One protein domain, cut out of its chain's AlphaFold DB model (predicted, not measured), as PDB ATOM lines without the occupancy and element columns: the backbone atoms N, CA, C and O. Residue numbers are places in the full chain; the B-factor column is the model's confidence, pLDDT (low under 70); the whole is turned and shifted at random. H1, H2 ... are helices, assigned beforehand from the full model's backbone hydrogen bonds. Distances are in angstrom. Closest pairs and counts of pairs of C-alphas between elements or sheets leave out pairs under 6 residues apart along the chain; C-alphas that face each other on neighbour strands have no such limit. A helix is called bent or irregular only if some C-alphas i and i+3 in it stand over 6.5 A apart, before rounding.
ATOM      1  N   GLY A  64     -38.386 -58.208 -32.516       74.69
ATOM      2  CA  GLY A  64     -39.224 -57.009 -32.443       74.69
ATOM      3  C   GLY A  64     -38.597 -55.802 -31.730       74.69
ATOM      4  O   GLY A  64     -39.068 -54.686 -31.943       74.69
ATOM      5  N   ALA A  65     -37.549 -55.978 -30.915       79.19
ATOM      6  CA  ALA A  65     -36.927 -54.867 -30.187       79.19
ATOM      7  C   ALA A  65     -36.223 -53.889 -31.139       79.19
ATOM      8  O   ALA A  65     -36.455 -52.688 -31.061       79.19
ATOM      9  N   ALA A  66     -35.448 -54.408 -32.096       79.31
ATOM     10  CA  ALA A  66     -34.756 -53.585 -33.087       79.31
ATOM     11  C   ALA A  66     -35.740 -52.735 -33.906       79.31
ATOM     12  O   ALA A  66     -35.562 -51.528 -34.007       79.31
ATOM     13  N   ILE A  67     -36.825 -53.340 -34.405       81.62
ATOM     14  CA  ILE A  67     -37.859 -52.623 -35.169       81.62
ATOM     15  C   ILE A  67     -38.486 -51.509 -34.323       81.62
ATOM     16  O   ILE A  67     -38.628 -50.383 -34.794       81.62
ATOM     17  N   ARG A  68     -38.823 -51.794 -33.059       84.69
ATOM     18  CA  ARG A  68     -39.387 -50.794 -32.145       84.69
ATOM     19  C   ARG A  68     -38.421 -49.638 -31.903       84.69
ATOM     20  O   ARG A  68     -38.843 -48.490 -31.988       84.69
ATOM     21  N   VAL A  69     -37.153 -49.930 -31.616       83.44
ATOM     22  CA  VAL A  69     -36.119 -48.912 -31.381       83.44
ATOM     23  C   VAL A  69     -35.945 -48.043 -32.621       83.44
ATOM     24  O   VAL A  69     -35.991 -46.825 -32.500       83.44
ATOM     25  N   THR A  70     -35.839 -48.645 -33.808       83.94
ATOM     26  CA  THR A  70     -35.728 -47.909 -35.074       83.94
ATOM     27  C   THR A  70     -36.920 -46.981 -35.296       83.94
ATOM     28  O   THR A  70     -36.726 -45.821 -35.643       83.94
ATOM     29  N   PHE A  71     -38.147 -47.446 -35.053       87.19
ATOM     30  CA  PHE A  71     -39.338 -46.608 -35.211       87.19
ATOM     31  C   PHE A  71     -39.401 -45.478 -34.195       87.19
ATOM     32  O   PHE A  71     -39.674 -44.340 -34.560       87.19
ATOM     33  N   VAL A  72     -39.135 -45.761 -32.921       88.81
ATOM     34  CA  VAL A  72     -39.142 -44.711 -31.897       88.81
ATOM     35  C   VAL A  72     -38.053 -43.681 -32.190       88.81
ATOM     36  O   VAL A  72     -38.337 -42.488 -32.154       88.81
ATOM     37  N   ALA A  73     -36.850 -44.124 -32.562       87.56
ATOM     38  CA  ALA A  73     -35.767 -43.241 -32.978       87.56
ATOM     39  C   ALA A  73     -36.163 -42.393 -34.193       87.56
ATOM     40  O   ALA A  73     -35.945 -41.186 -34.182       87.56
ATOM     41  N   GLY A  74     -36.811 -42.987 -35.200       90.44
ATOM     42  CA  GLY A  74     -37.317 -42.255 -36.356       90.44
ATOM     43  C   GLY A  74     -38.367 -41.205 -35.984       90.44
ATOM     44  O   GLY A  74     -38.315 -40.096 -36.504       90.44
ATOM     45  N   VAL A  75     -39.305 -41.525 -35.079       93.19
ATOM     46  CA  VAL A  75     -40.367 -40.593 -34.653       93.19
ATOM     47  C   VAL A  75     -39.739 -39.432 -33.894       93.19
ATOM     48  O   VAL A  75     -40.062 -38.278 -34.161       93.19
ATOM     49  N   VAL A  76     -38.818 -39.730 -32.976       89.81
ATOM     50  CA  VAL A  76     -38.054 -38.718 -32.241       89.81
ATOM     51  C   VAL A  76     -37.251 -37.846 -33.205       89.81
ATOM     52  O   VAL A  76     -37.267 -36.630 -33.048       89.81
ATOM     53  N   GLY A  77     -36.623 -38.440 -34.224       90.38
ATOM     54  CA  GLY A  77     -35.931 -37.724 -35.295       90.38
ATOM     55  C   GLY A  77     -36.853 -36.748 -36.025       90.38
ATOM     56  O   GLY A  77     -36.539 -35.562 -36.095       90.38
ATOM     57  N   CYS A  78     -38.040 -37.202 -36.448       93.69
ATOM     58  CA  CYS A  78     -39.021 -36.338 -37.105       93.69
ATOM     59  C   CYS A  78     -39.436 -35.163 -36.207       93.69
ATOM     60  O   CYS A  78     -39.435 -34.019 -36.652       93.69
ATOM     61  N   ILE A  79     -39.755 -35.429 -34.933       93.25
ATOM     62  CA  ILE A  79     -40.154 -34.391 -33.968       93.25
ATOM     63  C   ILE A  79     -39.020 -33.386 -33.758       93.25
ATOM     64  O   ILE A  79     -39.257 -32.181 -33.805       93.25
ATOM     65  N   ALA A  80     -37.797 -33.868 -33.525       91.00
ATOM     66  CA  ALA A  80     -36.637 -33.026 -33.263       91.00
ATOM     67  C   ALA A  80     -36.291 -32.152 -34.474       91.00
ATOM     68  O   ALA A  80     -36.083 -30.952 -34.312       91.00
ATOM     69  N   ALA A  81     -36.289 -32.727 -35.678       89.94
ATOM     70  CA  ALA A  81     -35.994 -32.002 -36.906       89.94
ATOM     71  C   ALA A  81     -37.065 -30.939 -37.207       89.94
ATOM     72  O   ALA A  81     -36.724 -29.788 -37.473       89.94
ATOM     73  N   THR A  82     -38.357 -31.266 -37.075       92.81
ATOM     74  CA  THR A  82     -39.433 -30.274 -37.231       92.81
ATOM     75  C   THR A  82     -39.355 -29.176 -36.171       92.81
ATOM     76  O   THR A  82     -39.467 -28.002 -36.510       92.81
ATOM     77  N   ALA A  83     -39.128 -29.521 -34.899       93.06
ATOM     78  CA  ALA A  83     -38.992 -28.532 -33.832       93.06
ATOM     79  C   ALA A  83     -37.793 -27.602 -34.069       93.06
ATOM     80  O   ALA A  83     -37.910 -26.392 -33.890       93.06
ATOM     81  N   TYR A  84     -36.662 -28.148 -34.521       92.12
ATOM     82  CA  TYR A  84     -35.493 -27.358 -34.894       92.12
ATOM     83  C   TYR A  84     -35.814 -26.380 -36.030       92.12
ATOM     84  O   TYR A  84     -35.522 -25.192 -35.909       92.12
ATOM     85  N   VAL A  85     -36.480 -26.841 -37.096       90.62
ATOM     86  CA  VAL A  85     -36.868 -25.975 -38.220       90.62
ATOM     87  C   VAL A  85     -37.821 -24.867 -37.768       90.62
ATOM     88  O   VAL A  85     -37.572 -23.699 -38.046       90.62
ATOM     89  N   VAL A  86     -38.870 -25.203 -37.015       92.75
ATOM     90  CA  VAL A  86     -39.875 -24.232 -36.544       92.75
ATOM     91  C   VAL A  86     -39.278 -23.196 -35.586       92.75
ATOM     92  O   VAL A  86     -39.696 -22.043 -35.588       92.75
ATOM     93  N   THR A  87     -38.303 -23.584 -34.761       93.56
ATOM     94  CA  THR A  87     -37.648 -22.660 -33.819       93.56
ATOM     95  C   THR A  87     -36.596 -21.780 -34.485       93.56
ATOM     96  O   THR A  87     -36.454 -20.622 -34.101       93.56
ATOM     97  N   THR A  88     -35.887 -22.305 -35.484       91.38
ATOM     98  CA  THR A  88     -34.834 -21.571 -36.200       91.38
ATOM     99  C   THR A  88     -35.424 -20.639 -37.262       91.38
ATOM    100  O   THR A  88     -34.951 -19.517 -37.423       91.38
ATOM    101  N   TRP A  89     -36.496 -21.062 -37.941       92.56
ATOM    102  CA  TRP A  89     -37.190 -20.300 -38.985       92.56
ATOM    103  C   TRP A  89     -38.696 -20.214 -38.690       92.56
ATOM    104  O   TRP A  89     -39.502 -20.869 -39.356       92.56
ATOM    105  N   PRO A  90     -39.123 -19.392 -37.713       93.19
ATOM    106  CA  PRO A  90     -40.531 -19.301 -37.317       93.19
ATOM    107  C   PRO A  90     -41.448 -18.832 -38.454       93.19
ATOM    108  O   PRO A  90     -42.612 -19.223 -38.502       93.19
ATOM    109  N   HIS A  91     -40.930 -18.045 -39.401       90.75
ATOM    110  CA  HIS A  91     -41.679 -17.618 -40.585       90.75
ATOM    111  C   HIS A  91     -42.038 -18.792 -41.509       90.75
ATOM    112  O   HIS A  91     -43.151 -18.828 -42.028       90.75
ATOM    113  N   ALA A  92     -41.166 -19.802 -41.630       88.44
ATOM    114  CA  ALA A  92     -41.428 -20.991 -42.445       88.44
ATOM    115  C   ALA A  92     -42.579 -21.834 -41.872       88.44
ATOM    116  O   ALA A  92     -43.309 -22.491 -42.611       88.44
ATOM    117  N   ALA A  93     -42.784 -21.787 -40.551       89.62
ATOM    118  CA  ALA A  93     -43.903 -22.461 -39.901       89.62
ATOM    119  C   ALA A  93     -45.264 -21.842 -40.269       89.62
ATOM    120  O   ALA A  93     -46.274 -22.542 -40.214       89.62
ATOM    121  N   GLY A  94     -45.294 -20.560 -40.660       90.19
ATOM    122  CA  GLY A  94     -46.509 -19.870 -41.104       90.19
ATOM    123  C   GLY A  94     -47.069 -20.401 -42.425       90.19
ATOM    124  O   GLY A  94     -48.274 -20.319 -42.645       90.19
ATOM    125  N   GLU A  95     -46.220 -21.006 -43.259       89.38
ATOM    126  CA  GLU A  95     -46.607 -21.618 -44.539       89.38
ATOM    127  C   GLU A  95     -47.238 -23.011 -44.360       89.38
ATOM    128  O   GLU A  95     -47.906 -23.539 -45.253       89.38
ATOM    129  N   ILE A  96     -47.056 -23.639 -43.193       92.19
ATOM    130  CA  ILE A  96     -47.603 -24.968 -42.925       92.19
ATOM    131  C   ILE A  96     -49.082 -24.827 -42.583       92.19
ATOM    132  O   ILE A  96     -49.455 -24.323 -41.522       92.19
ATOM    133  N   SER A  97     -49.948 -25.347 -43.456       94.81
ATOM    134  CA  SER A  97     -51.379 -25.373 -43.167       94.81
ATOM    135  C   SER A  97     -51.661 -26.130 -41.861       94.81
ATOM    136  O   SER A  97     -51.078 -27.187 -41.588       94.81
ATOM    137  N   GLY A  98     -52.614 -25.637 -41.063       94.38
ATOM    138  CA  GLY A  98     -53.014 -26.309 -39.821       94.38
ATOM    139  C   GLY A  98     -53.484 -27.753 -40.046       94.38
ATOM    140  O   GLY A  98     -53.281 -28.615 -39.192       94.38
ATOM    141  N   VAL A  99     -54.042 -28.043 -41.228       94.44
ATOM    142  CA  VAL A  99     -54.447 -29.393 -41.643       94.44
ATOM    143  C   VAL A  99     -53.228 -30.302 -41.824       94.44
ATOM    144  O   VAL A  99     -53.227 -31.418 -41.308       94.44
ATOM    145  N   THR A 100     -52.176 -29.832 -42.504       93.25
ATOM    146  CA  THR A 100     -50.923 -30.585 -42.692       93.25
ATOM    147  C   THR A 100     -50.256 -30.874 -41.349       93.25
ATOM    148  O   THR A 100     -49.889 -32.018 -41.080       93.25
ATOM    149  N   ALA A 101     -50.172 -29.874 -40.468       93.88
ATOM    150  CA  ALA A 101     -49.603 -30.040 -39.132       93.88
ATOM    151  C   ALA A 101     -50.392 -31.057 -38.285       93.88
ATOM    152  O   ALA A 101     -49.799 -31.942 -37.663       93.88
ATOM    153  N   ALA A 102     -51.729 -30.983 -38.295       95.25
ATOM    154  CA  ALA A 102     -52.581 -31.939 -37.589       95.25
ATOM    155  C   ALA A 102     -52.381 -33.374 -38.106       95.25
ATOM    156  O   ALA A 102     -52.254 -34.309 -37.310       95.25
ATOM    157  N   TRP A 103     -52.288 -33.550 -39.428       94.50
ATOM    158  CA  TRP A 103     -52.007 -34.847 -40.042       94.50
ATOM    159  C   TRP A 103     -50.633 -35.389 -39.684       94.50
ATOM    160  O   TRP A 103     -50.518 -36.573 -39.377       94.50
ATOM    161  N   PHE A 104     -49.607 -34.544 -39.687       94.06
ATOM    162  CA  PHE A 104     -48.260 -34.933 -39.292       94.06
ATOM    163  C   PHE A 104     -48.233 -35.463 -37.853       94.06
ATOM    164  O   PHE A 104     -47.733 -36.562 -37.603       94.06
ATOM    165  N   VAL A 105     -48.855 -34.742 -36.914       95.56
ATOM    166  CA  VAL A 105     -48.972 -35.183 -35.514       95.56
ATOM    167  C   VAL A 105     -49.737 -36.504 -35.415       95.56
ATOM    168  O   VAL A 105     -49.294 -37.418 -34.716       95.56
ATOM    169  N   ALA A 106     -50.853 -36.644 -36.137       94.50
ATOM    170  CA  ALA A 106     -51.631 -37.879 -36.163       94.50
ATOM    171  C   ALA A 106     -50.832 -39.063 -36.738       94.50
ATOM    172  O   ALA A 106     -50.879 -40.162 -36.181       94.50
ATOM    173  N   ALA A 107     -50.057 -38.844 -37.805       94.19
ATOM    174  CA  ALA A 107     -49.209 -39.856 -38.423       94.19
ATOM    175  C   ALA A 107     -48.101 -40.319 -37.467       94.19
ATOM    176  O   ALA A 107     -47.944 -41.519 -37.249       94.19
ATOM    177  N   LEU A 108     -47.391 -39.389 -36.818       94.06
ATOM    178  CA  LEU A 108     -46.368 -39.731 -35.826       94.06
ATOM    179  C   LEU A 108     -46.953 -40.465 -34.616       94.06
ATOM    180  O   LEU A 108     -46.361 -41.434 -34.140       94.06
ATOM    181  N   ALA A 109     -48.130 -40.050 -34.140       93.19
ATOM    182  CA  ALA A 109     -48.834 -40.742 -33.068       93.19
ATOM    183  C   ALA A 109     -49.224 -42.170 -33.479       93.19
ATOM    184  O   ALA A 109     -49.026 -43.105 -32.700       93.19
ATOM    185  N   ALA A 110     -49.715 -42.363 -34.707       92.75
ATOM    186  CA  ALA A 110     -50.027 -43.683 -35.248       92.75
ATOM    187  C   ALA A 110     -48.771 -44.559 -35.375       92.75
ATOM    188  O   ALA A 110     -48.796 -45.724 -34.981       92.75
ATOM    189  N   TYR A 111     -47.654 -44.006 -35.855       92.69
ATOM    190  CA  TYR A 111     -46.383 -44.726 -35.985       92.69
ATOM    191  C   TYR A 111     -45.839 -45.146 -34.619       92.69
ATOM    192  O   TYR A 111     -45.441 -46.297 -34.427       92.69
ATOM    193  N   LEU A 112     -45.881 -44.236 -33.644       90.38
ATOM    194  CA  LEU A 112     -45.483 -44.517 -32.272       90.38
ATOM    195  C   LEU A 112     -46.393 -45.577 -31.639       90.38
ATOM    196  O   LEU A 112     -45.908 -46.501 -30.987       90.38
ATOM    197  N   TRP A 113     -47.705 -45.490 -31.868       91.81
ATOM    198  CA  TRP A 113     -48.660 -46.489 -31.403       91.81
ATOM    199  C   TRP A 113     -48.368 -47.871 -31.997       91.81
ATOM    200  O   TRP A 113     -48.281 -48.835 -31.238       91.81
ATOM    201  N   ILE A 114     -48.114 -47.969 -33.306       89.25
ATOM    202  CA  ILE A 114     -47.736 -49.222 -33.981       89.25
ATOM    203  C   ILE A 114     -46.426 -49.786 -33.408       89.25
ATOM    204  O   ILE A 114     -46.321 -50.991 -33.185       89.25
ATOM    205  N   ALA A 115     -45.435 -48.939 -33.124       87.81
ATOM    206  CA  ALA A 115     -44.153 -49.378 -32.571       87.81
ATOM    207  C   ALA A 115     -44.287 -49.930 -31.138       87.81
ATOM    208  O   ALA A 115     -43.687 -50.954 -30.782       87.81
ATOM    209  N   LEU A 116     -45.082 -49.259 -30.301       85.69
ATOM    210  CA  LEU A 116     -45.259 -49.613 -28.893       85.69
ATOM    211  C   LEU A 116     -46.254 -50.762 -28.698       85.69
ATOM    212  O   LEU A 116     -46.024 -51.649 -27.872       85.69
ATOM    213  N   ARG A 117     -47.348 -50.759 -29.460       88.31
ATOM    214  CA  ARG A 117     -48.454 -51.718 -29.396       88.31
ATOM    215  C   ARG A 117     -48.810 -52.182 -30.810       88.31
ATOM    216  O   ARG A 117     -49.862 -51.804 -31.324       88.31
ATOM    217  N   PRO A 118     -47.950 -52.999 -31.445       83.81
ATOM    218  CA  PRO A 118     -48.219 -53.473 -32.791       83.81
ATOM    219  C   PRO A 118     -49.557 -54.224 -32.802       83.81
ATOM    220  O   PRO A 118     -49.735 -55.140 -31.992       83.81
ATOM    221  N   PRO A 119     -50.516 -53.849 -33.669       87.88
ATOM    222  CA  PRO A 119     -51.785 -54.553 -33.769       87.88
ATOM    223  C   PRO A 119     -51.554 -56.039 -34.056       87.88
ATOM    224  O   PRO A 119     -50.636 -56.403 -34.795       87.88
ATOM    225  N   ASN A 120     -52.412 -56.899 -33.502       87.88
ATOM    226  CA  ASN A 120     -52.271 -58.360 -33.588       87.88
ATOM    227  C   ASN A 120     -52.090 -58.861 -35.031       87.88
ATOM    228  O   ASN A 120     -51.347 -59.810 -35.258       87.88
ATOM    229  N   ALA A 121     -52.702 -58.182 -36.008       83.62
ATOM    230  CA  ALA A 121     -52.539 -58.477 -37.429       83.62
ATOM    231  C   ALA A 121     -51.082 -58.343 -37.924       83.62
ATOM    232  O   ALA A 121     -50.632 -59.171 -38.712       83.62
ATOM    233  N   LEU A 122     -50.326 -57.351 -37.435       81.88
ATOM    234  CA  LEU A 122     -48.906 -57.175 -37.774       81.88
ATOM    235  C   LEU A 122     -48.020 -58.169 -37.015       81.88
ATOM    236  O   LEU A 122     -47.022 -58.645 -37.555       81.88
ATOM    237  N   VAL A 123     -48.391 -58.509 -35.776       84.06
ATOM    238  CA  VAL A 123     -47.651 -59.471 -34.941       84.06
ATOM    239  C   VAL A 123     -47.789 -60.898 -35.471       84.06
ATOM    240  O   VAL A 123     -46.812 -61.645 -35.468       84.06
ATOM    241  N   ALA A 124     -48.964 -61.259 -35.998       88.31
ATOM    242  CA  ALA A 124     -49.229 -62.571 -36.592       88.31
ATOM    243  C   ALA A 124     -48.255 -62.923 -37.734       88.31
ATOM    244  O   ALA A 124     -48.050 -64.096 -38.048       88.31
ATOM    245  N   HIS A 125     -47.627 -61.913 -38.344       89.50
ATOM    246  CA  HIS A 125     -46.687 -62.069 -39.447       89.50
ATOM    247  C   HIS A 125     -45.349 -61.361 -39.176       89.50
ATOM    248  O   HIS A 125     -44.816 -60.682 -40.053       89.50
ATOM    249  N   GLY A 126     -44.773 -61.551 -37.982       87.12
ATOM    250  CA  GLY A 126     -43.507 -60.919 -37.578       87.12
ATOM    251  C   GLY A 126     -42.348 -61.078 -38.578       87.12
ATOM    252  O   GLY A 126     -41.607 -60.125 -38.820       87.12
ATOM    253  N   ASP A 127     -42.230 -62.229 -39.246       90.44
ATOM    254  CA  ASP A 127     -41.218 -62.434 -40.297       90.44
ATOM    255  C   ASP A 127     -41.454 -61.551 -41.531       90.44
ATOM    256  O   ASP A 127     -40.502 -61.062 -42.144       90.44
ATOM    257  N   ALA A 128     -42.720 -61.341 -41.905       91.75
ATOM    258  CA  ALA A 128     -43.093 -60.475 -43.017       91.75
ATOM    259  C   ALA A 128     -42.825 -59.007 -42.679       91.75
ATOM    260  O   ALA A 128     -42.295 -58.280 -43.516       91.75
ATOM    261  N   ALA A 129     -43.109 -58.606 -41.437       90.81
ATOM    262  CA  ALA A 129     -42.771 -57.287 -40.923       90.81
ATOM    263  C   ALA A 129     -41.262 -57.020 -40.986       90.81
ATOM    264  O   ALA A 129     -40.836 -55.996 -41.512       90.81
ATOM    265  N   ARG A 130     -40.440 -57.975 -40.528       90.31
ATOM    266  CA  ARG A 130     -38.978 -57.855 -40.562       90.31
ATOM    267  C   ARG A 130     -38.445 -57.722 -41.987       90.31
ATOM    268  O   ARG A 130     -37.653 -56.825 -42.251       90.31
ATOM    269  N   ARG A 131     -38.888 -58.585 -42.909       92.94
ATOM    270  CA  ARG A 131     -38.474 -58.517 -44.321       92.94
ATOM    271  C   ARG A 131     -38.932 -57.218 -44.976       92.94
ATOM    272  O   ARG A 131     -38.140 -56.599 -45.672       92.94
ATOM    273  N   GLY A 132     -40.166 -56.791 -44.708       92.44
ATOM    274  CA  GLY A 132     -40.689 -55.510 -45.172       92.44
ATOM    275  C   GLY A 132     -39.844 -54.335 -44.685       92.44
ATOM    276  O   GLY A 132     -39.421 -53.514 -45.488       92.44
ATOM    277  N   ALA A 133     -39.495 -54.298 -43.398       92.19
ATOM    278  CA  ALA A 133     -38.629 -53.261 -42.846       92.19
ATOM    279  C   ALA A 133     -37.233 -53.261 -43.497       92.19
ATOM    280  O   ALA A 133     -36.741 -52.205 -43.884       92.19
ATOM    281  N   THR A 134     -36.613 -54.434 -43.680       92.25
ATOM    282  CA  THR A 134     -35.322 -54.554 -44.378       92.25
ATOM    283  C   THR A 134     -35.406 -54.053 -45.817       92.25
ATOM    284  O   THR A 134     -34.557 -53.270 -46.234       92.25
ATOM    285  N   VAL A 135     -36.440 -54.451 -46.563       94.06
ATOM    286  CA  VAL A 135     -36.667 -53.961 -47.928       94.06
ATOM    287  C   VAL A 135     -36.903 -52.452 -47.930       94.06
ATOM    288  O   VAL A 135     -36.375 -51.780 -48.802       94.06
ATOM    289  N   GLY A 136     -37.608 -51.898 -46.939       92.69
ATOM    290  CA  GLY A 136     -37.787 -50.452 -46.777       92.69
ATOM    291  C   GLY A 136     -36.471 -49.694 -46.605       92.69
ATOM    292  O   GLY A 136     -36.281 -48.664 -47.244       92.69
ATOM    293  N   ILE A 137     -35.535 -50.221 -45.806       92.81
ATOM    294  CA  ILE A 137     -34.190 -49.633 -45.654       92.81
ATOM    295  C   ILE A 137     -33.436 -49.670 -46.986       92.81
ATOM    296  O   ILE A 137     -32.888 -48.658 -47.410       92.81
ATOM    297  N   VAL A 138     -33.418 -50.826 -47.658       94.00
ATOM    298  CA  VAL A 138     -32.727 -50.979 -48.947       94.00
ATOM    299  C   VAL A 138     -33.338 -50.060 -50.004       94.00
ATOM    300  O   VAL A 138     -32.603 -49.374 -50.706       94.00
ATOM    301  N   LEU A 139     -34.668 -50.000 -50.080       93.75
ATOM    302  CA  LEU A 139     -35.408 -49.131 -50.989       93.75
ATOM    303  C   LEU A 139     -35.069 -47.661 -50.751       93.75
ATOM    304  O   LEU A 139     -34.818 -46.942 -51.712       93.75
ATOM    305  N   PHE A 140     -35.018 -47.228 -49.490       92.69
ATOM    306  CA  PHE A 140     -34.605 -45.874 -49.141       92.69
ATOM    307  C   PHE A 140     -33.177 -45.583 -49.615       92.69
ATOM    308  O   PHE A 140     -32.957 -44.566 -50.260       92.69
ATOM    309  N   LEU A 141     -32.216 -46.476 -49.353       92.31
ATOM    310  CA  LEU A 141     -30.823 -46.276 -49.768       92.31
ATOM    311  C   LEU A 141     -30.682 -46.216 -51.295       92.31
ATOM    312  O   LEU A 141     -30.020 -45.323 -51.814       92.31
ATOM    313  N   VAL A 142     -31.337 -47.130 -52.016       91.12
ATOM    314  CA  VAL A 142     -31.353 -47.142 -53.487       91.12
ATOM    315  C   VAL A 142     -32.031 -45.889 -54.034       91.12
ATOM    316  O   VAL A 142     -31.521 -45.286 -54.973       91.12
ATOM    317  N   GLY A 143     -33.149 -45.470 -53.440       89.50
ATOM    318  CA  GLY A 143     -33.863 -44.256 -53.823       89.50
ATOM    319  C   GLY A 143     -33.040 -42.993 -53.575       89.50
ATOM    320  O   GLY A 143     -32.985 -42.134 -54.447       89.50
ATOM    321  N   ALA A 144     -32.355 -42.904 -52.433       87.75
ATOM    322  CA  ALA A 144     -31.489 -41.781 -52.088       87.75
ATOM    323  C   ALA A 144     -30.297 -41.677 -53.048       87.75
ATOM    324  O   ALA A 144     -30.073 -40.619 -53.627       87.75
ATOM    325  N   ILE A 145     -29.583 -42.786 -53.280       86.62
ATOM    326  CA  ILE A 145     -28.461 -42.831 -54.231       86.62
ATOM    327  C   ILE A 145     -28.954 -42.526 -55.649       86.62
ATOM    328  O   ILE A 145     -28.347 -41.726 -56.353       86.62
ATOM    329  N   GLY A 146     -30.061 -43.142 -56.065       85.94
ATOM    330  CA  GLY A 146     -30.641 -42.940 -57.387       85.94
ATOM    331  C   GLY A 146     -31.065 -41.496 -57.627       85.94
ATOM    332  O   GLY A 146     -30.752 -40.957 -58.681       85.94
ATOM    333  N   ARG A 147     -31.684 -40.848 -56.631       86.25
ATOM    334  CA  ARG A 147     -31.997 -39.414 -56.674       86.25
ATOM    335  C   ARG A 147     -30.727 -38.583 -56.848       86.25
ATOM    336  O   ARG A 147     -30.660 -37.815 -57.794       86.25
ATOM    337  N   SER A 148     -29.690 -38.812 -56.039       82.88
ATOM    338  CA  SER A 148     -28.413 -38.092 -56.171       82.88
ATOM    339  C   SER A 148     -27.741 -38.281 -57.536       82.88
ATOM    340  O   SER A 148     -27.120 -37.354 -58.046       82.88
ATOM    341  N   VAL A 149     -27.850 -39.470 -58.137       84.38
ATOM    342  CA  VAL A 149     -27.345 -39.730 -59.494       84.38
ATOM    343  C   VAL A 149     -28.190 -38.991 -60.532       84.38
ATOM    344  O   VAL A 149     -27.630 -38.355 -61.417       84.38
ATOM    345  N   ILE A 150     -29.520 -39.037 -60.429       84.31
ATOM    346  CA  ILE A 150     -30.413 -38.321 -61.350       84.31
ATOM    347  C   ILE A 150     -30.138 -36.818 -61.294       84.31
ATOM    348  O   ILE A 150     -29.899 -36.229 -62.340       84.31
ATOM    349  N   ASP A 151     -30.054 -36.237 -60.099       80.31
ATOM    350  CA  ASP A 151     -29.763 -34.812 -59.906       80.31
ATOM    351  C   ASP A 151     -28.389 -34.411 -60.485       80.31
ATOM    352  O   ASP A 151     -28.180 -33.265 -60.874       80.31
ATOM    353  N   ALA A 152     -27.438 -35.350 -60.574       82.94
ATOM    354  CA  ALA A 152     -26.114 -35.100 -61.140       82.94
ATOM    355  C   ALA A 152     -26.062 -35.175 -62.679       82.94
ATOM    356  O   ALA A 152     -25.168 -34.580 -63.281       82.94
ATOM    357  N   PHE A 153     -26.965 -35.928 -63.318       85.44
ATOM    358  CA  PHE A 153     -26.885 -36.241 -64.754       85.44
ATOM    359  C   PHE A 153     -28.086 -35.777 -65.580       85.44
ATOM    360  O   PHE A 153     -27.967 -35.658 -66.800       85.44
ATOM    361  N   VAL A 154     -29.240 -35.548 -64.958       83.88
ATOM    362  CA  VAL A 154     -30.470 -35.145 -65.639       83.88
ATOM    363  C   VAL A 154     -30.649 -33.635 -65.472       83.88
ATOM    364  O   VAL A 154     -30.542 -33.137 -64.353       83.88
ATOM    365  N   PRO A 155     -30.915 -32.889 -66.560       81.44
ATOM    366  CA  PRO A 155     -31.207 -31.466 -66.469       81.44
ATOM    367  C   PRO A 155     -32.389 -31.185 -65.525       81.44
ATOM    368  O   PRO A 155     -33.301 -32.011 -65.446       81.44
ATOM    369  N   PRO A 156     -32.415 -30.020 -64.857       67.38
ATOM    370  CA  PRO A 156     -33.439 -29.655 -63.871       67.38
ATOM    371  C   PRO A 156     -34.885 -29.708 -64.377       67.38
ATOM    372  O   PRO A 156     -35.800 -29.929 -63.596       67.38
ATOM    373  N   ASP A 157     -35.100 -29.603 -65.685       75.94
ATOM    374  CA  ASP A 157     -36.410 -29.745 -66.331       75.94
ATOM    375  C   ASP A 157     -36.963 -31.193 -66.234       75.94
ATOM    376  O   ASP A 157     -38.080 -31.495 -66.662       75.94
ATOM    377  N   GLY A 158     -36.164 -32.117 -65.693       70.94
ATOM    378  CA  GLY A 158     -36.408 -33.548 -65.578       70.94
ATOM    379  C   GLY A 158     -37.296 -33.989 -64.414       70.94
ATOM    380  O   GLY A 158     -37.220 -35.161 -64.040       70.94
ATOM    381  N   ASP A 159     -38.164 -33.133 -63.868       77.94
ATOM    382  CA  ASP A 159     -39.114 -33.501 -62.799       77.94
ATOM    383  C   ASP A 159     -39.919 -34.768 -63.138       77.94
ATOM    384  O   ASP A 159     -40.185 -35.617 -62.281       77.94
ATOM    385  N   LEU A 160     -40.240 -34.957 -64.424       82.31
ATOM    386  CA  LEU A 160     -40.886 -36.172 -64.916       82.31
ATOM    387  C   LEU A 160     -40.010 -37.419 -64.710       82.31
ATOM    388  O   LEU A 160     -40.527 -38.466 -64.328       82.31
ATOM    389  N   ALA A 161     -38.700 -37.332 -64.947       79.69
ATOM    390  CA  ALA A 161     -37.782 -38.457 -64.798       79.69
ATOM    391  C   ALA A 161     -37.662 -38.888 -63.331       79.69
ATOM    392  O   ALA A 161     -37.745 -40.084 -63.044       79.69
ATOM    393  N   ILE A 162     -37.555 -37.929 -62.402       80.50
ATOM    394  CA  ILE A 162     -37.553 -38.200 -60.955       80.50
ATOM    395  C   ILE A 162     -38.898 -38.804 -60.533       80.50
ATOM    396  O   ILE A 162     -38.931 -39.839 -59.864       80.50
ATOM    397  N   GLY A 163     -40.013 -38.211 -60.968       82.75
ATOM    398  CA  GLY A 163     -41.356 -38.700 -60.657       82.75
ATOM    399  C   GLY A 163     -41.601 -40.126 -61.159       82.75
ATOM    400  O   GLY A 163     -42.104 -40.970 -60.413       82.75
ATOM    401  N   VAL A 164     -41.194 -40.433 -62.394       85.12
ATOM    402  CA  VAL A 164     -41.290 -41.780 -62.979       85.12
ATOM    403  C   VAL A 164     -40.374 -42.753 -62.244       85.12
ATOM    404  O   VAL A 164     -40.830 -43.834 -61.870       85.12
ATOM    405  N   PHE A 165     -39.120 -42.375 -61.982       84.31
ATOM    406  CA  PHE A 165     -38.165 -43.196 -61.237       84.31
ATOM    407  C   PHE A 165     -38.721 -43.586 -59.865       84.31
ATOM    408  O   PHE A 165     -38.807 -44.774 -59.547       84.31
ATOM    409  N   LEU A 166     -39.178 -42.602 -59.086       84.88
ATOM    410  CA  LEU A 166     -39.753 -42.829 -57.763       84.88
ATOM    411  C   LEU A 166     -41.028 -43.673 -57.841       84.88
ATOM    412  O   LEU A 166     -41.175 -44.619 -57.070       84.88
ATOM    413  N   THR A 167     -41.923 -43.398 -58.793       88.00
ATOM    414  CA  THR A 167     -43.177 -44.153 -58.946       88.00
ATOM    415  C   THR A 167     -42.918 -45.617 -59.292       88.00
ATOM    416  O   THR A 167     -43.489 -46.512 -58.664       88.00
ATOM    417  N   VAL A 168     -42.038 -45.881 -60.261       90.62
ATOM    418  CA  VAL A 168     -41.706 -47.240 -60.707       90.62
ATOM    419  C   VAL A 168     -40.999 -48.011 -59.599       90.62
ATOM    420  O   VAL A 168     -41.365 -49.151 -59.318       90.62
ATOM    421  N   ILE A 169     -40.024 -47.398 -58.931       91.12
ATOM    422  CA  ILE A 169     -39.233 -48.079 -57.904       91.12
ATOM    423  C   ILE A 169     -40.044 -48.304 -56.636       91.12
ATOM    424  O   ILE A 169     -40.093 -49.434 -56.144       91.12
ATOM    425  N   VAL A 170     -40.714 -47.277 -56.116       91.06
ATOM    426  CA  VAL A 170     -41.516 -47.402 -54.893       91.06
ATOM    427  C   VAL A 170     -42.724 -48.295 -55.157       91.06
ATOM    428  O   VAL A 170     -42.909 -49.294 -54.461       91.06
ATOM    429  N   GLY A 171     -43.513 -48.001 -56.194       91.94
ATOM    430  CA  GLY A 171     -44.700 -48.783 -56.544       91.94
ATOM    431  C   GLY A 171     -44.362 -50.234 -56.888       91.94
ATOM    432  O   GLY A 171     -44.977 -51.158 -56.351       91.94
ATOM    433  N   GLY A 172     -43.335 -50.448 -57.713       93.12
ATOM    434  CA  GLY A 172     -42.854 -51.777 -58.085       93.12
ATOM    435  C   GLY A 172     -42.351 -52.579 -56.887       93.12
ATOM    436  O   GLY A 172     -42.727 -53.740 -56.729       93.12
ATOM    437  N   THR A 173     -41.575 -51.962 -55.989       94.38
ATOM    438  CA  THR A 173     -41.060 -52.634 -54.783       94.38
ATOM    439  C   THR A 173     -42.183 -53.007 -53.823       94.38
ATOM    440  O   THR A 173     -42.189 -54.122 -53.293       94.38
ATOM    441  N   LEU A 174     -43.164 -52.122 -53.617       94.69
ATOM    442  CA  LEU A 174     -44.328 -52.404 -52.775       94.69
ATOM    443  C   LEU A 174     -45.147 -53.574 -53.331       94.69
ATOM    444  O   LEU A 174     -45.469 -54.505 -52.587       94.69
ATOM    445  N   LEU A 175     -45.420 -53.563 -54.639       95.81
ATOM    446  CA  LEU A 175     -46.155 -54.624 -55.324       95.81
ATOM    447  C   LEU A 175     -45.406 -55.962 -55.256       95.81
ATOM    448  O   LEU A 175     -45.980 -56.969 -54.838       95.81
ATOM    449  N   ALA A 176     -44.121 -55.967 -55.623       95.81
ATOM    450  CA  ALA A 176     -43.284 -57.162 -55.662       95.81
ATOM    451  C   ALA A 176     -43.099 -57.776 -54.270       95.81
ATOM    452  O   ALA A 176     -43.224 -58.991 -54.107       95.81
ATOM    453  N   THR A 177     -42.877 -56.946 -53.247       95.06
ATOM    454  CA  THR A 177     -42.728 -57.406 -51.859       95.06
ATOM    455  C   THR A 177     -44.024 -58.030 -51.351       95.06
ATOM    456  O   THR A 177     -44.000 -59.129 -50.789       95.06
ATOM    457  N   ALA A 178     -45.168 -57.375 -51.578       94.75
ATOM    458  CA  ALA A 178     -46.462 -57.907 -51.166       94.75
ATOM    459  C   ALA A 178     -46.801 -59.219 -51.885       94.75
ATOM    460  O   ALA A 178     -47.251 -60.173 -51.244       94.75
ATOM    461  N   PHE A 179     -46.535 -59.291 -53.191       95.94
ATOM    462  CA  PHE A 179     -46.713 -60.496 -53.996       95.94
ATOM    463  C   PHE A 179     -45.849 -61.652 -53.486       95.94
ATOM    464  O   PHE A 179     -46.375 -62.718 -53.161       95.94
ATOM    465  N   ALA A 180     -44.537 -61.431 -53.358       94.56
ATOM    466  CA  ALA A 180     -43.586 -62.452 -52.935       94.56
ATOM    467  C   ALA A 180     -43.908 -62.982 -51.531       94.56
ATOM    468  O   ALA A 180     -43.912 -64.193 -51.309       94.56
ATOM    469  N   MET A 181     -44.240 -62.091 -50.590       95.38
ATOM    470  CA  MET A 181     -44.564 -62.482 -49.218       95.38
ATOM    471  C   MET A 181     -45.918 -63.179 -49.102       95.38
ATOM    472  O   MET A 181     -46.019 -64.172 -48.378       95.38
ATOM    473  N   SER A 182     -46.934 -62.711 -49.833       94.50
ATOM    474  CA  SER A 182     -48.242 -63.371 -49.875       94.50
ATOM    475  C   SER A 182     -48.131 -64.780 -50.444       94.50
ATOM    476  O   SER A 182     -48.665 -65.722 -49.859       94.50
ATOM    477  N   ARG A 183     -47.349 -64.951 -51.516       93.88
ATOM    478  CA  ARG A 183     -47.074 -66.256 -52.119       93.88
ATOM    479  C   ARG A 183     -46.319 -67.179 -51.162       93.88
ATOM    480  O   ARG A 183     -46.759 -68.297 -50.918       93.88
ATOM    481  N   ALA A 184     -45.206 -66.711 -50.594       93.62
ATOM    482  CA  ALA A 184     -44.337 -67.526 -49.743       93.62
ATOM    483  C   ALA A 184     -45.027 -68.010 -48.457       93.62
ATOM    484  O   ALA A 184     -44.675 -69.060 -47.928       93.62
ATOM    485  N   ARG A 185     -45.993 -67.244 -47.934       93.94
ATOM    486  CA  ARG A 185     -46.733 -67.576 -46.704       93.94
ATOM    487  C   ARG A 185     -48.171 -68.022 -46.952       93.94
ATOM    488  O   ARG A 185     -48.884 -68.256 -45.983       93.94
ATOM    489  N   GLN A 186     -48.602 -68.078 -48.213       93.69
ATOM    490  CA  GLN A 186     -49.992 -68.310 -48.621       93.69
ATOM    491  C   GLN A 186     -51.009 -67.440 -47.848       93.69
ATOM    492  O   GLN A 186     -52.141 -67.849 -47.590       93.69
ATOM    493  N   SER A 187     -50.610 -66.220 -47.470       95.19
ATOM    494  CA  SER A 187     -51.395 -65.318 -46.622       95.19
ATOM    495  C   SER A 187     -51.437 -63.916 -47.212       95.19
ATOM    496  O   SER A 187     -50.414 -63.237 -47.318       95.19
ATOM    497  N   PHE A 188     -52.650 -63.439 -47.496       95.69
ATOM    498  CA  PHE A 188     -52.890 -62.056 -47.902       95.69
ATOM    499  C   PHE A 188     -52.358 -61.059 -46.859       95.69
ATOM    500  O   PHE A 188     -51.676 -60.093 -47.203       95.69
ATOM    501  N   GLY A 189     -52.601 -61.341 -45.572       94.44
ATOM    502  CA  GLY A 189     -52.167 -60.489 -44.466       94.44
ATOM    503  C   GLY A 189     -50.650 -60.328 -44.399       94.44
ATOM    504  O   GLY A 189     -50.171 -59.239 -44.092       94.44
ATOM    505  N   ALA A 190     -49.879 -61.365 -44.748       94.38
ATOM    506  CA  ALA A 190     -48.419 -61.292 -44.765       94.38
ATOM    507  C   ALA A 190     -47.902 -60.339 -45.856       94.38
ATOM    508  O   ALA A 190     -46.965 -59.581 -45.608       94.38
ATOM    509  N   GLY A 191     -48.529 -60.337 -47.039       94.94
ATOM    510  CA  GLY A 191     -48.181 -59.423 -48.132       94.94
ATOM    511  C   GLY A 191     -48.480 -57.955 -47.806       94.94
ATOM    512  O   GLY A 191     -47.611 -57.093 -47.964       94.94
ATOM    513  N   VAL A 192     -49.679 -57.676 -47.280       95.94
ATOM    514  CA  VAL A 192     -50.066 -56.319 -46.840       95.94
ATOM    515  C   VAL A 192     -49.184 -55.844 -45.686       95.94
ATOM    516  O   VAL A 192     -48.704 -54.717 -45.694       95.94
ATOM    517  N   THR A 193     -48.895 -56.721 -44.721       94.69
ATOM    518  CA  THR A 193     -47.991 -56.404 -43.608       94.69
ATOM    519  C   THR A 193     -46.611 -56.010 -44.128       94.69
ATOM    520  O   THR A 193     -46.104 -54.955 -43.763       94.69
ATOM    521  N   ALA A 194     -46.005 -56.813 -45.008       95.12
ATOM    522  CA  ALA A 194     -44.666 -56.529 -45.519       95.12
ATOM    523  C   ALA A 194     -44.590 -55.188 -46.267       95.12
ATOM    524  O   ALA A 194     -43.706 -54.387 -45.981       95.12
ATOM    525  N   SER A 195     -45.531 -54.919 -47.177       95.62
ATOM    526  CA  SER A 195     -45.586 -53.650 -47.925       95.62
ATOM    527  C   SER A 195     -45.827 -52.438 -47.025       95.62
ATOM    528  O   SER A 195     -45.176 -51.410 -47.205       95.62
ATOM    529  N   LEU A 196     -46.684 -52.560 -46.007       95.12
ATOM    530  CA  LEU A 196     -46.886 -51.495 -45.029       95.12
ATOM    531  C   LEU A 196     -45.589 -51.176 -44.273       95.12
ATOM    532  O   LEU A 196     -45.239 -50.008 -44.135       95.12
ATOM    533  N   TRP A 197     -44.836 -52.191 -43.833       94.25
ATOM    534  CA  TRP A 197     -43.546 -51.971 -43.168       94.25
ATOM    535  C   TRP A 197     -42.485 -51.366 -44.095       94.25
ATOM    536  O   TRP A 197     -41.716 -50.529 -43.629       94.25
ATOM    537  N   VAL A 198     -42.468 -51.722 -45.390       95.31
ATOM    538  CA  VAL A 198     -41.616 -51.048 -46.391       95.31
ATOM    539  C   VAL A 198     -41.913 -49.550 -46.398       95.31
ATOM    540  O   VAL A 198     -40.996 -48.747 -46.234       95.31
ATOM    541  N   ALA A 199     -43.184 -49.169 -46.545       94.94
ATOM    542  CA  ALA A 199     -43.563 -47.767 -46.660       94.94
ATOM    543  C   ALA A 199     -43.386 -46.972 -45.372       94.94
ATOM    544  O   ALA A 199     -42.919 -45.844 -45.445       94.94
ATOM    545  N   LEU A 200     -43.709 -47.547 -44.212       93.75
ATOM    546  CA  LEU A 200     -43.510 -46.882 -42.924       93.75
ATOM    547  C   LEU A 200     -42.025 -46.585 -42.662       93.75
ATOM    548  O   LEU A 200     -41.677 -45.492 -42.232       93.75
ATOM    549  N   VAL A 201     -41.136 -47.547 -42.931       92.94
ATOM    550  CA  VAL A 201     -39.690 -47.331 -42.766       92.94
ATOM    551  C   VAL A 201     -39.179 -46.318 -43.784       92.94
ATOM    552  O   VAL A 201     -38.467 -45.383 -43.423       92.94
ATOM    553  N   CYS A 202     -39.560 -46.485 -45.052       93.56
ATOM    554  CA  CYS A 202     -39.105 -45.613 -46.125       93.56
ATOM    555  C   CYS A 202     -39.587 -44.169 -45.930       93.56
ATOM    556  O   CYS A 202     -38.802 -43.253 -46.148       93.56
ATOM    557  N   SER A 203     -40.828 -43.947 -45.485       94.44
ATOM    558  CA  SER A 203     -41.378 -42.603 -45.269       94.44
ATOM    559  C   SER A 203     -40.660 -41.863 -44.142       94.44
ATOM    560  O   SER A 203     -40.321 -40.692 -44.293       94.44
ATOM    561  N   MET A 204     -40.359 -42.548 -43.034       94.31
ATOM    562  CA  MET A 204     -39.615 -41.959 -41.920       94.31
ATOM    563  C   MET A 204     -38.174 -41.628 -42.298       94.31
ATOM    564  O   MET A 204     -37.687 -40.550 -41.960       94.31
ATOM    565  N   LEU A 205     -37.485 -42.540 -42.990       92.50
ATOM    566  CA  LEU A 205     -36.114 -42.299 -43.440       92.50
ATOM    567  C   LEU A 205     -36.062 -41.173 -44.474       92.50
ATOM    568  O   LEU A 205     -35.231 -40.280 -44.337       92.50
ATOM    569  N   ALA A 206     -36.987 -41.171 -45.439       91.44
ATOM    570  CA  ALA A 206     -37.113 -40.108 -46.428       91.44
ATOM    571  C   ALA A 206     -37.332 -38.752 -45.754       91.44
ATOM    572  O   ALA A 206     -36.570 -37.836 -46.026       91.44
ATOM    573  N   PHE A 207     -38.274 -38.642 -44.812       94.31
ATOM    574  CA  PHE A 207     -38.520 -37.398 -44.077       94.31
ATOM    575  C   PHE A 207     -37.263 -36.870 -43.373       94.31
ATOM    576  O   PHE A 207     -36.899 -35.707 -43.528       94.31
ATOM    577  N   ASN A 208     -36.584 -37.728 -42.603       92.25
ATOM    578  CA  ASN A 208     -35.393 -37.321 -41.856       92.25
ATOM    579  C   ASN A 208     -34.238 -36.931 -42.791       92.25
ATOM    580  O   ASN A 208     -33.525 -35.973 -42.507       92.25
ATOM    581  N   ALA A 209     -34.055 -37.653 -43.897       90.56
ATOM    582  CA  ALA A 209     -33.011 -37.359 -44.870       90.56
ATOM    583  C   ALA A 209     -33.275 -36.057 -45.635       90.56
ATOM    584  O   ALA A 209     -32.351 -35.267 -45.805       90.56
ATOM    585  N   ASP A 210     -34.522 -35.813 -46.041       89.75
ATOM    586  CA  ASP A 210     -34.919 -34.596 -46.756       89.75
ATOM    587  C   ASP A 210     -34.725 -33.366 -45.854       89.75
ATOM    588  O   ASP A 210     -34.113 -32.384 -46.271       89.75
ATOM    589  N   LEU A 211     -35.113 -33.448 -44.571       89.25
ATOM    590  CA  LEU A 211     -34.828 -32.369 -43.620       89.25
ATOM    591  C   LEU A 211     -33.335 -32.188 -43.369       89.25
ATOM    592  O   LEU A 211     -32.865 -31.055 -43.337       89.25
ATOM    593  N   LEU A 212     -32.563 -33.266 -43.229       88.62
ATOM    594  CA  LEU A 212     -31.116 -33.145 -43.055       88.62
ATOM    595  C   LEU A 212     -30.447 -32.486 -44.273       88.62
ATOM    596  O   LEU A 212     -29.534 -31.685 -44.092       88.62
ATOM    597  N   ALA A 213     -30.917 -32.779 -45.488       86.31
ATOM    598  CA  ALA A 213     -30.429 -32.170 -46.726       86.31
ATOM    599  C   ALA A 213     -30.770 -30.672 -46.833       86.31
ATOM    600  O   ALA A 213     -29.983 -29.895 -47.376       86.31
ATOM    601  N   ILE A 214     -31.917 -30.252 -46.290       86.12
ATOM    602  CA  ILE A 214     -32.277 -28.832 -46.164       86.12
ATOM    603  C   ILE A 214     -31.360 -28.150 -45.147       86.12
ATOM    604  O   ILE A 214     -30.775 -27.108 -45.433       86.12
ATOM    605  N   LEU A 215     -31.190 -28.760 -43.970       85.75
ATOM    606  CA  LEU A 215     -30.392 -28.202 -42.877       85.75
ATOM    607  C   LEU A 215     -28.893 -28.130 -43.193       85.75
ATOM    608  O   LEU A 215     -28.205 -27.260 -42.664       85.75
ATOM    609  N   SER A 216     -28.382 -29.018 -44.045       85.56
ATOM    610  CA  SER A 216     -26.988 -28.991 -44.495       85.56
ATOM    611  C   SER A 216     -26.713 -27.945 -45.579       85.56
ATOM    612  O   SER A 216     -25.556 -27.750 -45.945       85.56
ATOM    613  N   GLY A 217     -27.750 -27.288 -46.112       82.75
ATOM    614  CA  GLY A 217     -27.633 -26.351 -47.229       82.75
ATOM    615  C   GLY A 217     -27.406 -27.019 -48.590       82.75
ATOM    616  O   GLY A 217     -27.295 -26.315 -49.591       82.75
ATOM    617  N   PHE A 218     -27.375 -28.356 -48.657       79.56
ATOM    618  CA  PHE A 218     -27.125 -29.090 -49.899       79.56
ATOM    619  C   PHE A 218     -28.211 -28.824 -50.952       79.56
ATOM    620  O   PHE A 218     -27.902 -28.488 -52.094       79.56
ATOM    621  N   ASN A 219     -29.486 -28.891 -50.550       74.00
ATOM    622  CA  ASN A 219     -30.607 -28.595 -51.453       74.00
ATOM    623  C   ASN A 219     -30.669 -27.113 -51.844       74.00
ATOM    624  O   ASN A 219     -31.055 -26.786 -52.962       74.00
ATOM    625  N   LEU A 220     -30.259 -26.222 -50.940       75.38
ATOM    626  CA  LEU A 220     -30.257 -24.781 -51.176       75.38
ATOM    627  C   LEU A 220     -29.271 -24.379 -52.267       75.38
ATOM    628  O   LEU A 220     -29.614 -23.577 -53.127       75.38
ATOM    629  N   ASP A 221     -28.073 -24.955 -52.259       77.50
ATOM    630  CA  ASP A 221     -27.071 -24.689 -53.289       77.50
ATOM    631  C   ASP A 221     -27.525 -25.220 -54.661       77.50
ATOM    632  O   ASP A 221     -27.469 -24.501 -55.658       77.50
ATOM    633  N   ALA A 222     -28.084 -26.436 -54.712       73.50
ATOM    634  CA  ALA A 222     -28.640 -26.997 -55.946       73.50
ATOM    635  C   ALA A 222     -29.791 -26.142 -56.509       73.50
ATOM    636  O   ALA A 222     -29.794 -25.807 -57.694       73.50
ATOM    637  N   HIS A 223     -30.734 -25.725 -55.658       71.88
ATOM    638  CA  HIS A 223     -31.889 -24.932 -56.077       71.88
ATOM    639  C   HIS A 223     -31.495 -23.500 -56.476       71.88
ATOM    640  O   HIS A 223     -31.928 -23.009 -57.517       71.88
ATOM    641  N   MET A 224     -30.607 -22.839 -55.721       75.25
ATOM    642  CA  MET A 224     -30.138 -21.488 -56.054       75.25
ATOM    643  C   MET A 224     -29.422 -21.432 -57.405       75.25
ATOM    644  O   MET A 224     -29.626 -20.480 -58.158       75.25
ATOM    645  N   ARG A 225     -28.633 -22.454 -57.761       75.75
ATOM    646  CA  ARG A 225     -27.970 -22.523 -59.075       75.75
ATOM    647  C   ARG A 225     -28.948 -22.567 -60.245       75.75
ATOM    648  O   ARG A 225     -28.559 -22.224 -61.357       75.75
ATOM    649  N   HIS A 226     -30.169 -23.041 -60.028       70.38
ATOM    650  CA  HIS A 226     -31.141 -23.274 -61.099       70.38
ATOM    651  C   HIS A 226     -32.200 -22.181 -61.156       70.38
ATOM    652  O   HIS A 226     -32.616 -21.781 -62.237       70.38
ATOM    653  N   SER A 227     -32.586 -21.644 -60.001       69.06
ATOM    654  CA  SER A 227     -33.648 -20.649 -59.915       69.06
ATOM    655  C   SER A 227     -33.144 -19.204 -59.963       69.06
ATOM    656  O   SER A 227     -33.939 -18.309 -60.210       69.06
ATOM    657  N   MET A 228     -31.840 -18.935 -59.807       64.75
ATOM    658  CA  MET A 228     -31.290 -17.566 -59.745       64.75
ATOM    659  C   MET A 228     -31.762 -16.549 -60.817       64.75
ATOM    660  O   MET A 228     -31.894 -15.380 -60.445       64.75
ATOM    661  N   PRO A 229     -32.016 -16.900 -62.100       68.50
ATOM    662  CA  PRO A 229     -32.357 -15.908 -63.130       68.50
ATOM    663  C   PRO A 229     -33.640 -15.111 -62.854       68.50
ATOM    664  O   PRO A 229     -33.681 -13.917 -63.145       68.50
ATOM    665  N   ASP A 230     -34.646 -15.729 -62.232       62.81
ATOM    666  CA  ASP A 230     -35.941 -15.087 -61.955       62.81
ATOM    667  C   ASP A 230     -35.985 -14.372 -60.590       62.81
ATOM    668  O   ASP A 230     -36.930 -13.646 -60.285       62.81
ATOM    669  N   TYR A 231     -34.962 -14.552 -59.747       62.41
ATOM    670  CA  TYR A 231     -35.043 -14.229 -58.317       62.41
ATOM    671  C   TYR A 231     -34.552 -12.836 -57.921       62.41
ATOM    672  O   TYR A 231     -34.961 -12.323 -56.878       62.41
ATOM    673  N   TYR A 232     -33.726 -12.183 -58.740       62.84
ATOM    674  CA  TYR A 232     -33.169 -10.863 -58.408       62.84
ATOM    675  C   TYR A 232     -34.204  -9.727 -58.383       62.84
ATOM    676  O   TYR A 232     -33.878  -8.620 -57.957       62.84
ATOM    677  N   THR A 233     -35.438  -9.963 -58.833       68.31
ATOM    678  CA  THR A 233     -36.396  -8.883 -59.097       68.31
ATOM    679  C   THR A 233     -37.528  -8.748 -58.076       68.31
ATOM    680  O   THR A 233     -38.169  -7.698 -58.081       68.31
ATOM    681  N   VAL A 234     -37.797  -9.730 -57.191       59.22
ATOM    682  CA  VAL A 234     -39.083  -9.732 -56.444       59.22
ATOM    683  C   VAL A 234     -39.016 -10.068 -54.943       59.22
ATOM    684  O   VAL A 234     -39.909  -9.641 -54.211       59.22
ATOM    685  N   VAL A 235     -38.007 -10.782 -54.421       74.25
ATOM    686  CA  VAL A 235     -38.086 -11.334 -53.046       74.25
ATOM    687  C   VAL A 235     -36.800 -11.104 -52.247       74.25
ATOM    688  O   VAL A 235     -35.698 -11.304 -52.753       74.25
ATOM    689  N   THR A 236     -36.924 -10.693 -50.980       86.19
ATOM    690  CA  THR A 236     -35.778 -10.632 -50.060       86.19
ATOM    691  C   THR A 236     -35.255 -12.048 -49.770       86.19
ATOM    692  O   THR A 236     -36.058 -12.982 -49.694       86.19
ATOM    693  N   PRO A 237     -33.939 -12.244 -49.555       81.88
ATOM    694  CA  PRO A 237     -33.377 -13.565 -49.252       81.88
ATOM    695  C   PRO A 237     -34.112 -14.300 -48.120       81.88
ATOM    696  O   PRO A 237     -34.381 -15.493 -48.233       81.88
ATOM    697  N   ASP A 238     -34.531 -13.583 -47.075       83.94
ATOM    698  CA  ASP A 238     -35.248 -14.163 -45.934       83.94
ATOM    699  C   ASP A 238     -36.636 -14.705 -46.304       83.94
ATOM    700  O   ASP A 238     -37.020 -15.793 -45.870       83.94
ATOM    701  N   ALA A 239     -37.390 -13.972 -47.131       85.12
ATOM    702  CA  ALA A 239     -38.710 -14.407 -47.578       85.12
ATOM    703  C   ALA A 239     -38.612 -15.627 -48.508       85.12
ATOM    704  O   ALA A 239     -39.435 -16.539 -48.415       85.12
ATOM    705  N   PHE A 240     -37.567 -15.691 -49.339       84.56
ATOM    706  CA  PHE A 240     -37.276 -16.869 -50.154       84.56
ATOM    707  C   PHE A 240     -36.961 -18.096 -49.291       84.56
ATOM    708  O   PHE A 240     -37.611 -19.131 -49.438       84.56
ATOM    709  N   MET A 241     -36.016 -17.967 -48.357       84.69
ATOM    710  CA  MET A 241     -35.620 -19.054 -47.459       84.69
ATOM    711  C   MET A 241     -36.809 -19.581 -46.654       84.69
ATOM    712  O   MET A 241     -37.000 -20.790 -46.549       84.69
ATOM    713  N   SER A 242     -37.633 -18.673 -46.122       87.19
ATOM    714  CA  SER A 242     -38.837 -19.021 -45.369       87.19
ATOM    715  C   SER A 242     -39.804 -19.864 -46.197       87.19
ATOM    716  O   SER A 242     -40.240 -20.926 -45.750       87.19
ATOM    717  N   ARG A 243     -40.111 -19.414 -47.419       88.69
ATOM    718  CA  ARG A 243     -41.036 -20.107 -48.312       88.69
ATOM    719  C   ARG A 243     -40.491 -21.463 -48.751       88.69
ATOM    720  O   ARG A 243     -41.196 -22.459 -48.644       88.69
ATOM    721  N   HIS A 244     -39.229 -21.513 -49.173       87.62
ATOM    722  CA  HIS A 244     -38.595 -22.742 -49.645       87.62
ATOM    723  C   HIS A 244     -38.529 -23.811 -48.541       87.62
ATOM    724  O   HIS A 244     -38.917 -24.958 -48.763       87.62
ATOM    725  N   ILE A 245     -38.115 -23.437 -47.323       90.94
ATOM    726  CA  ILE A 245     -38.093 -24.354 -46.172       90.94
ATOM    727  C   ILE A 245     -39.516 -24.812 -45.816       90.94
ATOM    728  O   ILE A 245     -39.722 -25.997 -45.549       90.94
ATOM    729  N   GLY A 246     -40.494 -23.900 -45.822       91.56
ATOM    730  CA  GLY A 246     -41.894 -24.202 -45.516       91.56
ATOM    731  C   GLY A 246     -42.529 -25.183 -46.508       91.56
ATOM    732  O   GLY A 246     -43.102 -26.191 -46.091       91.56
ATOM    733  N   GLU A 247     -42.380 -24.933 -47.811       90.75
ATOM    734  CA  GLU A 247     -42.904 -25.785 -48.889       90.75
ATOM    735  C   GLU A 247     -42.268 -27.183 -48.873       90.75
ATOM    736  O   GLU A 247     -42.974 -28.195 -48.964       90.75
ATOM    737  N   HIS A 248     -40.946 -27.264 -48.680       90.50
ATOM    738  CA  HIS A 248     -40.261 -28.547 -48.551       90.50
ATOM    739  C   HIS A 248     -40.721 -29.315 -47.313       90.50
ATOM    740  O   HIS A 248     -41.089 -30.482 -47.425       90.50
ATOM    741  N   LEU A 249     -40.771 -28.664 -46.147       92.69
ATOM    742  CA  LEU A 249     -41.231 -29.296 -44.913       92.69
ATOM    743  C   LEU A 249     -42.669 -29.820 -45.056       92.69
ATOM    744  O   LEU A 249     -42.948 -30.950 -44.655       92.69
ATOM    745  N   ALA A 250     -43.566 -29.044 -45.671       93.56
ATOM    746  CA  ALA A 250     -44.938 -29.463 -45.948       93.56
ATOM    747  C   ALA A 250     -44.994 -30.682 -46.887       93.56
ATOM    748  O   ALA A 250     -45.739 -31.628 -46.623       93.56
ATOM    749  N   THR A 251     -44.171 -30.696 -47.936       91.75
ATOM    750  CA  THR A 251     -44.065 -31.820 -48.878       91.75
ATOM    751  C   THR A 251     -43.540 -33.084 -48.196       91.75
ATOM    752  O   THR A 251     -44.124 -34.161 -48.345       91.75
ATOM    753  N   SER A 252     -42.490 -32.971 -47.376       92.75
ATOM    754  CA  SER A 252     -41.960 -34.105 -46.616       92.75
ATOM    755  C   SER A 252     -42.999 -34.636 -45.615       92.75
ATOM    756  O   SER A 252     -43.155 -35.854 -45.476       92.75
ATOM    757  N   MET A 253     -43.754 -33.753 -44.944       94.81
ATOM    758  CA  MET A 253     -44.867 -34.147 -44.065       94.81
ATOM    759  C   MET A 253     -45.951 -34.918 -44.828       94.81
ATOM    760  O   MET A 253     -46.478 -35.903 -44.306       94.81
ATOM    761  N   ASP A 254     -46.261 -34.519 -46.064       92.62
ATOM    762  CA  ASP A 254     -47.222 -35.233 -46.907       92.62
ATOM    763  C   ASP A 254     -46.725 -36.640 -47.275       92.62
ATOM    764  O   ASP A 254     -47.488 -37.608 -47.235       92.62
ATOM    765  N   GLY A 255     -45.419 -36.796 -47.516       91.19
ATOM    766  CA  GLY A 255     -44.768 -38.091 -47.744       91.19
ATOM    767  C   GLY A 255     -45.018 -39.120 -46.631       91.19
ATOM    768  O   GLY A 255     -45.196 -40.311 -46.905       91.19
ATOM    769  N   LEU A 256     -45.113 -38.673 -45.371       93.25
ATOM    770  CA  LEU A 256     -45.419 -39.544 -44.227       93.25
ATOM    771  C   LEU A 256     -46.845 -40.113 -44.268       93.25
ATOM    772  O   LEU A 256     -47.085 -41.183 -43.704       93.25
ATOM    773  N   ARG A 257     -47.799 -39.456 -44.938       93.25
ATOM    774  CA  ARG A 257     -49.164 -39.996 -45.092       93.25
ATOM    775  C   ARG A 257     -49.327 -40.781 -46.391       93.25
ATOM    776  O   ARG A 257     -49.975 -41.827 -46.395       93.25
ATOM    777  N   THR A 258     -48.770 -40.281 -47.491       92.88
ATOM    778  CA  THR A 258     -49.055 -40.797 -48.835       92.88
ATOM    779  C   THR A 258     -48.436 -42.170 -49.047       92.88
ATOM    780  O   THR A 258     -49.114 -43.068 -49.548       92.88
ATOM    781  N   LEU A 259     -47.199 -42.382 -48.589       93.06
ATOM    782  CA  LEU A 259     -46.497 -43.653 -48.764       93.06
ATOM    783  C   LEU A 259     -47.203 -44.835 -48.073       93.06
ATOM    784  O   LEU A 259     -47.433 -45.842 -48.748       93.06
ATOM    785  N   PRO A 260     -47.610 -44.765 -46.787       94.25
ATOM    786  CA  PRO A 260     -48.372 -45.851 -46.168       94.25
ATOM    787  C   PRO A 260     -49.715 -46.133 -46.849       94.25
ATOM    788  O   PRO A 260     -50.089 -47.295 -46.994       94.25
ATOM    789  N   LEU A 261     -50.439 -45.096 -47.290       94.81
ATOM    790  CA  LEU A 261     -51.713 -45.267 -47.997       94.81
ATOM    791  C   LEU A 261     -51.513 -45.968 -49.343       94.81
ATOM    792  O   LEU A 261     -52.216 -46.928 -49.662       94.81
ATOM    793  N   LEU A 262     -50.509 -45.537 -50.102       94.25
ATOM    794  CA  LEU A 262     -50.139 -46.145 -51.372       94.25
ATOM    795  C   LEU A 262     -49.683 -47.598 -51.178       94.25
ATOM    796  O   LEU A 262     -50.071 -48.474 -51.948       94.25
ATOM    797  N   ALA A 263     -48.951 -47.889 -50.103       95.19
ATOM    798  CA  ALA A 263     -48.581 -49.252 -49.741       95.19
ATOM    799  C   ALA A 263     -49.769 -50.128 -49.357       95.19
ATOM    800  O   ALA A 263     -49.771 -51.301 -49.714       95.19
ATOM    801  N   LEU A 264     -50.795 -49.593 -48.695       95.44
ATOM    802  CA  LEU A 264     -52.021 -50.351 -48.447       95.44
ATOM    803  C   LEU A 264     -52.729 -50.697 -49.759       95.44
ATOM    804  O   LEU A 264     -53.127 -51.847 -49.939       95.44
ATOM    805  N   ILE A 265     -52.850 -49.745 -50.687       96.56
ATOM    806  CA  ILE A 265     -53.524 -49.952 -51.977       96.56
ATOM    807  C   ILE A 265     -52.733 -50.942 -52.846       96.56
ATOM    808  O   ILE A 265     -53.226 -52.023 -53.176       96.56
ATOM    809  N   ILE A 266     -51.481 -50.609 -53.167       96.06
ATOM    810  CA  ILE A 266     -50.618 -51.414 -54.043       96.06
ATOM    811  C   ILE A 266     -50.271 -52.750 -53.383       96.06
ATOM    812  O   ILE A 266     -50.294 -53.799 -54.029       96.06
ATOM    813  N   GLY A 267     -49.996 -52.743 -52.081       95.88
ATOM    814  CA  GLY A 267     -49.709 -53.949 -51.314       95.88
ATOM    815  C   GLY A 267     -50.892 -54.909 -51.265       95.88
ATOM    816  O   GLY A 267     -50.699 -56.116 -51.396       95.88
ATOM    817  N   SER A 268     -52.126 -54.402 -51.170       96.94
ATOM    818  CA  SER A 268     -53.328 -55.240 -51.277       96.94
ATOM    819  C   SER A 268     -53.449 -55.882 -52.658       96.94
ATOM    820  O   SER A 268     -53.726 -57.079 -52.753       96.94
ATOM    821  N   MET A 269     -53.177 -55.135 -53.734       97.25
ATOM    822  CA  MET A 269     -53.171 -55.685 -55.095       97.25
ATOM    823  C   MET A 269     -52.112 -56.786 -55.248       97.25
ATOM    824  O   MET A 269     -52.431 -57.900 -55.670       97.25
ATOM    825  N   GLY A 270     -50.872 -56.520 -54.829       96.44
ATOM    826  CA  GLY A 270     -49.775 -57.490 -54.886       96.44
ATOM    827  C   GLY A 270     -50.064 -58.736 -54.052       96.44
ATOM    828  O   GLY A 270     -49.882 -59.861 -54.519       96.44
ATOM    829  N   ALA A 271     -50.601 -58.560 -52.843       96.31
ATOM    830  CA  ALA A 271     -50.958 -59.663 -51.964       96.31
ATOM    831  C   ALA A 271     -52.088 -60.532 -52.540       96.31
ATOM    832  O   ALA A 271     -52.027 -61.762 -52.436       96.31
ATOM    833  N   ALA A 272     -53.098 -59.924 -53.171       96.62
ATOM    834  CA  ALA A 272     -54.184 -60.648 -53.828       96.62
ATOM    835  C   ALA A 272     -53.675 -61.487 -55.011       96.62
ATOM    836  O   ALA A 272     -54.038 -62.660 -55.130       96.62
ATOM    837  N   LEU A 273     -52.794 -60.917 -55.839       96.50
ATOM    838  CA  LEU A 273     -52.155 -61.621 -56.953       96.50
ATOM    839  C   LEU A 273     -51.280 -62.783 -56.460       96.50
ATOM    840  O   LEU A 273     -51.392 -63.897 -56.969       96.50
ATOM    841  N   GLY A 274     -50.467 -62.554 -55.423       95.12
ATOM    842  CA  GLY A 274     -49.560 -63.564 -54.868       95.12
ATOM    843  C   GLY A 274     -50.286 -64.781 -54.297       95.12
ATOM    844  O   GLY A 274     -49.804 -65.903 -54.432       95.12
ATOM    845  N   ARG A 275     -51.476 -64.576 -53.718       95.25
ATOM    846  CA  ARG A 275     -52.295 -65.653 -53.144       95.25
ATOM    847  C   ARG A 275     -52.965 -66.527 -54.207       95.25
ATOM    848  O   ARG A 275     -53.175 -67.711 -53.966       95.25
ATOM    849  N   ARG A 276     -53.344 -65.950 -55.352       94.56
ATOM    850  CA  ARG A 276     -54.039 -66.669 -56.437       94.56
ATOM    851  C   ARG A 276     -53.099 -67.505 -57.300       94.56
ATOM    852  O   ARG A 276     -53.571 -68.363 -58.037       94.56
ATOM    853  N   TRP A 277     -51.795 -67.248 -57.238       93.00
ATOM    854  CA  TRP A 277     -50.847 -67.924 -58.109       93.00
ATOM    855  C   TRP A 277     -50.639 -69.382 -57.670       93.00
ATOM    856  O   TRP A 277     -50.203 -69.610 -56.538       93.00
TER     857      TRP A 277
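AT A GLANCE: This is residues 64 to 277 of the 284 residues of an uncharacterized protein of Gemmatimonadaceae bacterium (UniProt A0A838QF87). Long helices make an elongated bundle: H7 runs through its middle with H5, H6 and H9 round it, and H1 and H3 side by side form a slab along one flank. H8 sits at one end, and residues 232 to 237 stick out there. The printed part, 214 residues with nine named helices, H1 to H9 in order, and no named strand, is all helix and compact, with a radius of gyration of the C-alphas of 18.6 A and spans of 62 by 36 by 27 A.

HOW THE PARTS SIT: Start at H1, residues 64 to 88; its residues 67 to 75 touch H3, residues 98 to 116, at a shallow tilt of 24 degrees, opposite ways, closest at C-alphas Arg 68 and Ala 115, 5.0 A. Between them H2, residues 90 to 93, touches residues 241 to 246 of H9, residues 237 to 276, closest at C-alphas Ala 92 and Ser 242, 4.4 A. Next, H4, residues 120 to 123, only just touches the hub, H7, residues 188 to 215, with 3 pairs of C-alphas within 8 A, the closest Leu 122 and Thr 193, 6.0 A. H5, residues 126 to 153, forms a hairpin with H6, residues 159 to 185, closest at C-alphas Ala 128 and Met 181, 6.7 A. H7 and H9 touch at a shallow tilt of 14 degrees, opposite ways, closest at C-alphas Gly 191 and Ala 271, 4.7 A. H8, residues 218 to 231, touches no helix but is near H9; it is irregular, C-alphas 226 and 229 being 7.7 A apart. Every O i to N i+4 pair is within hydrogen-bond range in H1, H3, H5, H6 and H7, against 6 of 10 in H8 and 34 of 36 in H9; H2 and H4 are too short for one.

IN THESE COORDINATES: Find C-alpha 64 at (-39.224, -57.009, -32.443), where H1 begins its 35.9 A. H5 spans 40.3 A, H6 38.4 A and H7 41.0 A; H9, 57.4 A with a kink of 32 degrees near residue 258, ends at C-alpha 276, (-54.039, -66.669, -56.437).

THE WHOLE: The C-alphas farthest apart, Gln 186 and Thr 233, are 61.9 A apart. The printed part has no cut, and its links between helices are tight. Look for pLDDT under 70 at residue 156 and residues 227 to 234.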